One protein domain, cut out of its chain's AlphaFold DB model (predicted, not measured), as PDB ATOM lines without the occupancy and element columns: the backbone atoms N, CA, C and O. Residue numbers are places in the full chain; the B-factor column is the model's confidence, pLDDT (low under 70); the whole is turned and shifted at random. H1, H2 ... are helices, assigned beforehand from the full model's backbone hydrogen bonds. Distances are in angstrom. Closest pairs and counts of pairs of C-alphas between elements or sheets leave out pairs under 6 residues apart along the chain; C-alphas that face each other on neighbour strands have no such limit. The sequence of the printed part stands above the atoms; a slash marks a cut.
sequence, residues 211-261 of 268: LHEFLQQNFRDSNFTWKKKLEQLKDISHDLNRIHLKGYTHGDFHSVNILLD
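Overview. This is residues 211 to 261 of the 268 residues of the protein "Kinase-like domain-containing protein" of Gigaspora rosea (UniProt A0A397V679). What shape would one see first? A long, open, hollow loop: the long helix H2 makes one side, and on the other side lie the short helix H1 and residues 250 to 257, part of the stretch with no named element that folds back from the far end of H2 toward the beginning of H1, while residues 258 to 261 turn out of the loop. Residues 242 to 247, of which 242 to 245 belong to H2, stick out at one end. What is it made of? The printed part has 51 residues with two named helices, H1 then H2 along the chain, and no named strand; its class is all helix. It is loose, with a radius of gyration of the C-alphas of 12.5 A, and only just elongated, spanning 39 by 20 by 14 A.

Arrangement. How does H2, residues 226 to 245, stand to H1, residues 211 to 218? They are apart, with no C-alpha of the one within 8 A of the other. A short link of 7 residues joins them. Are their backbones helical throughout? In H1 and H2 every O i to N i+4 pair is within hydrogen-bond range.

Along the chain. Where does H2 run? It goes from Trp 226, C-alpha at (11.976, 12.110, -0.476), to Leu 245, C-alpha at (29.969, 33.486, -5.211), 28.3 A from first to last C-alpha. Where is H1? It begins at Leu 211, C-alpha at (13.462, 24.370, 8.731), and ends at Asn 218, 10.1 A from first to last C-alpha.

Size, cuts and confidence. How large is it? The two C-alphas farthest apart, those of Ser 222 and Gly 247, are 38.9 A apart, while those of Leu 211 and Asp 261, the first and last printed, are 10.0 A apart. Is anything cut or uncertain? The printed part has no cut, its mean pLDDT is 89.2, and no printed residue is under 70.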
ATOM      1  N   LEU A 211      13.249  25.732   9.212       92.38
ATOM      2  CA  LEU A 211      13.462  24.370   8.731       92.38
ATOM      3  C   LEU A 211      13.510  23.355   9.878       92.38
ATOM      4  O   LEU A 211      13.028  22.239   9.710       92.38
ATOM      5  N   HIS A 212      14.064  23.716  11.037       93.56
ATOM      6  CA  HIS A 212      14.175  22.803  12.175       93.56
ATOM      7  C   HIS A 212      12.803  22.335  12.680       93.56
ATOM      8  O   HIS A 212      12.524  21.135  12.691       93.56
ATOM      9  N   GLU A 213      11.931  23.277  13.040       92.50
ATOM     10  CA  GLU A 213      10.565  22.999  13.498       92.50
ATOM     11  C   GLU A 213       9.742  22.307  12.411       92.50
ATOM     12  O   GLU A 213       9.030  21.336  12.683       92.50
ATOM     13  N   PHE A 214       9.888  22.753  11.159       92.44
ATOM     14  CA  PHE A 214       9.203  22.139  10.030       92.44
ATOM     15  C   PHE A 214       9.572  20.659   9.883       92.44
ATOM     16  O   PHE A 214       8.683  19.817   9.731       92.44
ATOM     17  N   LEU A 215      10.862  20.317   9.952       92.56
ATOM     18  CA  LEU A 215      11.312  18.929   9.861       92.56
ATOM     19  C   LEU A 215      10.841  18.112  11.068       92.56
ATOM     20  O   LEU A 215      10.352  17.004  10.870       92.56
ATOM     21  N   GLN A 216      10.902  18.642  12.292       93.44
ATOM     22  CA  GLN A 216      10.400  17.925  13.473       93.44
ATOM     23  C   GLN A 216       8.933  17.493  13.319       93.44
ATOM     24  O   GLN A 216       8.579  16.377  13.697       93.44
ATOM     25  N   GLN A 217       8.098  18.349  12.729       91.81
ATOM     26  CA  GLN A 217       6.666  18.092  12.566       91.81
ATOM     27  C   GLN A 217       6.341  17.244  11.326       91.81
ATOM     28  O   GLN A 217       5.445  16.405  11.374       91.81
ATOM     29  N   ASN A 218       7.063  17.437  10.217       90.69
ATOM     30  CA  ASN A 218       6.651  16.934   8.899       90.69
ATOM     31  C   ASN A 218       7.572  15.850   8.325       90.69
ATOM     32  O   ASN A 218       7.283  15.308   7.260       90.69
ATOM     33  N   PHE A 219       8.685  15.489   8.978       89.50
ATOM     34  CA  PHE A 219       9.667  14.576   8.371       89.50
ATOM     35  C   PHE A 219       9.092  13.199   8.009       89.50
ATOM     36  O   PHE A 219       9.557  12.578   7.050       89.50
ATOM     37  N   ARG A 220       8.100  12.715   8.766       92.44
ATOM     38  CA  ARG A 220       7.417  11.433   8.523       92.44
ATOM     39  C   ARG A 220       6.097  11.577   7.758       92.44
ATOM     40  O   ARG A 220       5.440  10.567   7.529       92.44
ATOM     41  N   ASP A 221       5.707  12.790   7.367       91.31
ATOM     42  CA  ASP A 221       4.498  13.001   6.575       91.31
ATOM     43  C   ASP A 221       4.673  12.384   5.179       91.31
ATOM     44  O   ASP A 221       5.613  12.701   4.446       91.31
ATOM     45  N   SER A 222       3.734  11.521   4.799       87.81
ATOM     46  CA  SER A 222       3.634  10.926   3.463       87.81
ATOM     47  C   SER A 222       3.621  11.954   2.319       87.81
ATOM     48  O   SER A 222       4.138  11.676   1.236       87.81
ATOM     49  N   ASN A 223       3.103  13.163   2.558       86.94
ATOM     50  CA  ASN A 223       3.066  14.252   1.584       86.94
ATOM     51  C   ASN A 223       4.417  14.959   1.418       86.94
ATOM     52  O   ASN A 223       4.632  15.642   0.405       86.94
ATOM     53  N   PHE A 224       5.334  14.809   2.381       90.06
ATOM     54  CA  PHE A 224       6.699  15.323   2.327       90.06
ATOM     55  C   PHE A 224       7.660  14.225   1.856       90.06
ATOM     56  O   PHE A 224       8.509  13.709   2.586       90.06
ATOM     57  N   THR A 225       7.478  13.850   0.589       92.06
ATOM     58  CA  THR A 225       8.222  12.773  -0.067       92.06
ATOM     59  C   THR A 225       9.729  13.040  -0.096       92.06
ATOM     60  O   THR A 225      10.190  14.181  -0.022       92.06
ATOM     61  N   TRP A 226      10.525  11.985  -0.287       93.56
ATOM     62  CA  TRP A 226      11.976  12.110  -0.476       93.56
ATOM     63  C   TRP A 226      12.362  13.058  -1.611       93.56
ATOM     64  O   TRP A 226      13.343  13.783  -1.485       93.56
ATOM     65  N   LYS A 227      11.559  13.115  -2.679       92.81
ATOM     66  CA  LYS A 227      11.757  14.076  -3.767       92.81
ATOM     67  C   LYS A 227      11.703  15.521  -3.256       92.81
ATOM     68  O   LYS A 227      12.645  16.265  -3.495       92.81
ATOM     69  N   LYS A 228      10.675  15.887  -2.477       90.38
ATOM     70  CA  LYS A 228      10.545  17.237  -1.893       90.38
ATOM     71  C   LYS A 228      11.674  17.566  -0.914       90.38
ATOM     72  O   LYS A 228      12.140  18.699  -0.869       90.38
ATOM     73  N   LYS A 229      12.146  16.576  -0.148       91.38
ATOM     74  CA  LYS A 229      13.312  16.729   0.744       91.38
ATOM     75  C   LYS A 229      14.587  17.049  -0.037       91.38
ATOM     76  O   LYS A 229      15.340  17.938   0.350       91.38
ATOM     77  N   LEU A 230      14.821  16.334  -1.139       93.00
ATOM     78  CA  LEU A 230      15.971  16.563  -2.015       93.00
ATOM     79  C   LEU A 230      15.878  17.910  -2.740       93.00
ATOM     80  O   LEU A 230      16.890  18.591  -2.867       93.00
ATOM     81  N   GLU A 231      14.683  18.315  -3.173       90.56
ATOM     82  CA  GLU A 231      14.444  19.643  -3.751       90.56
ATOM     83  C   GLU A 231      14.786  20.748  -2.748       90.56
ATOM     84  O   GLU A 231      15.600  21.610  -3.060       90.56
ATOM     85  N   GLN A 232      14.297  20.646  -1.511       89.44
ATOM     86  CA  GLN A 232      14.623  21.604  -0.455       89.44
ATOM     87  C   GLN A 232      16.132  21.668  -0.165       89.44
ATOM     88  O   GLN A 232      16.688  22.755  -0.034       89.44
ATOM     89  N   LEU A 233      16.819  20.522  -0.095       92.00
ATOM     90  CA  LEU A 233      18.274  20.490   0.093       92.00
ATOM     91  C   LEU A 233      19.018  21.155  -1.075       92.00
ATOM     92  O   LEU A 233      19.989  21.885  -0.859       92.00
ATOM     93  N   LYS A 234      18.573  20.907  -2.310       91.94
ATOM     94  CA  LYS A 234      19.130  21.526  -3.517       91.94
ATOM     95  C   LYS A 234      18.955  23.046  -3.484       91.94
ATOM     96  O   LYS A 234      19.919  23.751  -3.765       91.94
ATOM     97  N   ASP A 235      17.781  23.540  -3.101       87.31
ATOM     98  CA  ASP A 235      17.492  24.978  -3.050       87.31
ATOM     99  C   ASP A 235      18.341  25.671  -1.970       87.31
ATOM    100  O   ASP A 235      19.024  26.655  -2.254       87.31
ATOM    101  N   ILE A 236      18.440  25.069  -0.778       90.19
ATOM    102  CA  ILE A 236      19.341  25.522   0.295       90.19
ATOM    103  C   ILE A 236      20.805  25.568  -0.179       90.19
ATOM    104  O   ILE A 236      21.515  26.547   0.061       90.19
ATOM    105  N   SER A 237      21.270  24.518  -0.863       91.88
ATOM    106  CA  SER A 237      22.647  24.446  -1.381       91.88
ATOM    107  C   SER A 237      22.908  25.521  -2.436       91.88
ATOM    108  O   SER A 237      23.992  26.106  -2.486       91.88
ATOM    109  N   HIS A 238      21.911  25.799  -3.275       88.00
ATOM    110  CA  HIS A 238      21.996  26.807  -4.320       88.00
ATOM    111  C   HIS A 238      22.069  28.227  -3.744       88.00
ATOM    112  O   HIS A 238      22.913  29.016  -4.177       88.00
ATOM    113  N   ASP A 239      21.256  28.539  -2.734       85.69
ATOM    114  CA  ASP A 239      21.306  29.828  -2.043       85.69
ATOM    115  C   ASP A 239      22.627  30.028  -1.293       85.69
ATOM    116  O   ASP A 239      23.228  31.103  -1.384       85.69
ATOM    117  N   LEU A 240      23.148  28.987  -0.639       88.94
ATOM    118  CA  LEU A 240      24.456  29.058   0.010       88.94
ATOM    119  C   LEU A 240      25.584  29.295  -1.010       88.94
ATOM    120  O   LEU A 240      26.447  30.148  -0.801       88.94
ATOM    121  N   ASN A 241      25.545  28.607  -2.155       88.88
ATOM    122  CA  ASN A 241      26.499  28.828  -3.242       88.88
ATOM    123  C   ASN A 241      26.443  30.272  -3.777       88.88
ATOM    124  O   ASN A 241      27.482  30.873  -4.042       88.88
ATOM    125  N   ARG A 242      25.250  30.871  -3.888       84.38
ATOM    126  CA  ARG A 242      25.087  32.279  -4.300       84.38
ATOM    127  C   ARG A 242      25.732  33.256  -3.321       84.38
ATOM    128  O   ARG A 242      26.369  34.209  -3.765       84.38
ATOM    129  N   ILE A 243      25.606  33.008  -2.016       85.44
ATOM    130  CA  ILE A 243      26.280  33.801  -0.975       85.44
ATOM    131  C   ILE A 243      27.803  33.712  -1.164       85.44
ATOM    132  O   ILE A 243      28.482  34.741  -1.224       85.44
ATOM    133  N   HIS A 244      28.332  32.499  -1.356       89.50
ATOM    134  CA  HIS A 244      29.768  32.273  -1.543       89.50
ATOM    135  C   HIS A 244      30.317  32.908  -2.829       89.50
ATOM    136  O   HIS A 244      31.379  33.526  -2.801       89.50
ATOM    137  N   LEU A 245      29.583  32.844  -3.945       86.94
ATOM    138  CA  LEU A 245      29.969  33.486  -5.211       86.94
ATOM    139  C   LEU A 245      30.061  35.016  -5.117       86.94
ATOM    140  O   LEU A 245      30.687  35.652  -5.964       86.94
ATOM    141  N   LYS A 246      29.439  35.621  -4.101       84.06
ATOM    142  CA  LYS A 246      29.556  37.053  -3.798       84.06
ATOM    143  C   LYS A 246      30.684  37.380  -2.816       84.06
ATOM    144  O   LYS A 246      30.864  38.547  -2.492       84.06
ATOM    145  N   GLY A 247      31.453  36.379  -2.385       86.50
ATOM    146  CA  GLY A 247      32.561  36.539  -1.442       86.50
ATOM    147  C   GLY A 247      32.127  36.630   0.021       86.50
ATOM    148  O   GLY A 247      32.938  36.992   0.867       86.50
ATOM    149  N   TYR A 248      30.866  36.311   0.330       84.62
ATOM    150  CA  TYR A 248      30.354  36.296   1.697       84.62
ATOM    151  C   TYR A 248      30.348  34.878   2.268       84.62
ATOM    152  O   TYR A 248      30.235  33.895   1.540       84.62
ATOM    153  N   THR A 249      30.398  34.777   3.592       85.62
ATOM    154  CA  THR A 249      30.093  33.557   4.345       85.62
ATOM    155  C   THR A 249      28.876  33.825   5.228       85.62
ATOM    156  O   THR A 249      28.698  34.937   5.719       85.62
ATOM    157  N   HIS A 250      28.003  32.832   5.421       84.62
ATOM    158  CA  HIS A 250      26.790  33.032   6.228       84.62
ATOM    159  C   HIS A 250      27.109  33.243   7.722       84.62
ATOM    160  O   HIS A 250      26.385  33.952   8.412       84.62
ATOM    161  N   GLY A 251      28.162  32.607   8.245       83.56
ATOM    162  CA  GLY A 251      28.642  32.792   9.624       83.56
ATOM    163  C   GLY A 251      27.821  32.120  10.736       83.56
ATOM    164  O   GLY A 251      28.350  31.936  11.823       83.56
ATOM    165  N   ASP A 252      26.578  31.715  10.463       84.81
ATOM    166  CA  ASP A 252      25.665  31.071  11.429       84.81
ATOM    167  C   ASP A 252      24.629  30.173  10.718       84.81
ATOM    168  O   ASP A 252      23.410  30.300  10.860       84.81
ATOM    169  N   PHE A 253      25.112  29.326   9.807       89.31
ATOM    170  CA  PHE A 253      24.250  28.513   8.953       89.31
ATOM    171  C   PHE A 253      23.785  27.243   9.680       89.31
ATOM    172  O   PHE A 253      24.547  26.288   9.837       89.31
ATOM    173  N   HIS A 254      22.516  27.214  10.091       90.06
ATOM    174  CA  HIS A 254      21.881  26.048  10.706       90.06
ATOM    175  C   HIS A 254      20.368  26.017  10.450       90.06
ATOM    176  O   HIS A 254      19.759  27.019  10.087       90.06
ATOM    177  N   SER A 255      19.725  24.870  10.697       90.75
ATOM    178  CA  SER A 255      18.303  24.648  10.368       90.75
ATOM    179  C   SER A 255      17.323  25.650  11.004       90.75
ATOM    180  O   SER A 255      16.328  25.993  10.376       90.75
ATOM    181  N   VAL A 256      17.602  26.184  12.197       88.25
ATOM    182  CA  VAL A 256      16.761  27.239  12.811       88.25
ATOM    183  C   VAL A 256      16.852  28.593  12.070       88.25
ATOM    184  O   VAL A 256      15.895  29.360  12.098       88.25
ATOM    185  N   ASN A 257      17.942  28.865  11.342       87.56
ATOM    186  CA  ASN A 257      18.143  30.103  10.573       87.56
ATOM    187  C   ASN A 257      17.718  29.976   9.099       87.56
ATOM    188  O   ASN A 257      17.766  30.952   8.354       87.56
ATOM    189  N   ILE A 258      17.284  28.788   8.667       89.12
ATOM    190  CA  ILE A 258      16.749  28.568   7.321       89.12
ATOM    191  C   ILE A 258      15.234  28.725   7.392       89.12
ATOM    192  O   ILE A 258      14.545  27.904   7.996       89.12
ATOM    193  N   LEU A 259      14.718  29.786   6.780       88.81
ATOM    194  CA  LEU A 259      13.290  30.080   6.746       88.81
ATOM    195  C   LEU A 259      12.624  29.456   5.520       88.81
ATOM    196  O   LEU A 259      13.188  29.442   4.429       88.81
ATOM    197  N   LEU A 260      11.405  28.961   5.708       86.12
ATOM    198  CA  LEU A 260      10.627  28.305   4.669       86.12
ATOM    199  C   LEU A 260       9.405  29.141   4.302       86.12
ATOM    200  O   LEU A 260       8.582  29.491   5.151       86.12
ATOM    201  N   ASP A 261       9.252  29.394   3.009       82.38
ATOM    202  CA  ASP A 261       8.031  29.953   2.449       82.38
ATOM    203  C   ASP A 261       7.363  28.955   1.506       82.38
ATOM    204  O   ASP A 261       8.015  28.153   0.838       82.38
TER     205      ASP A 261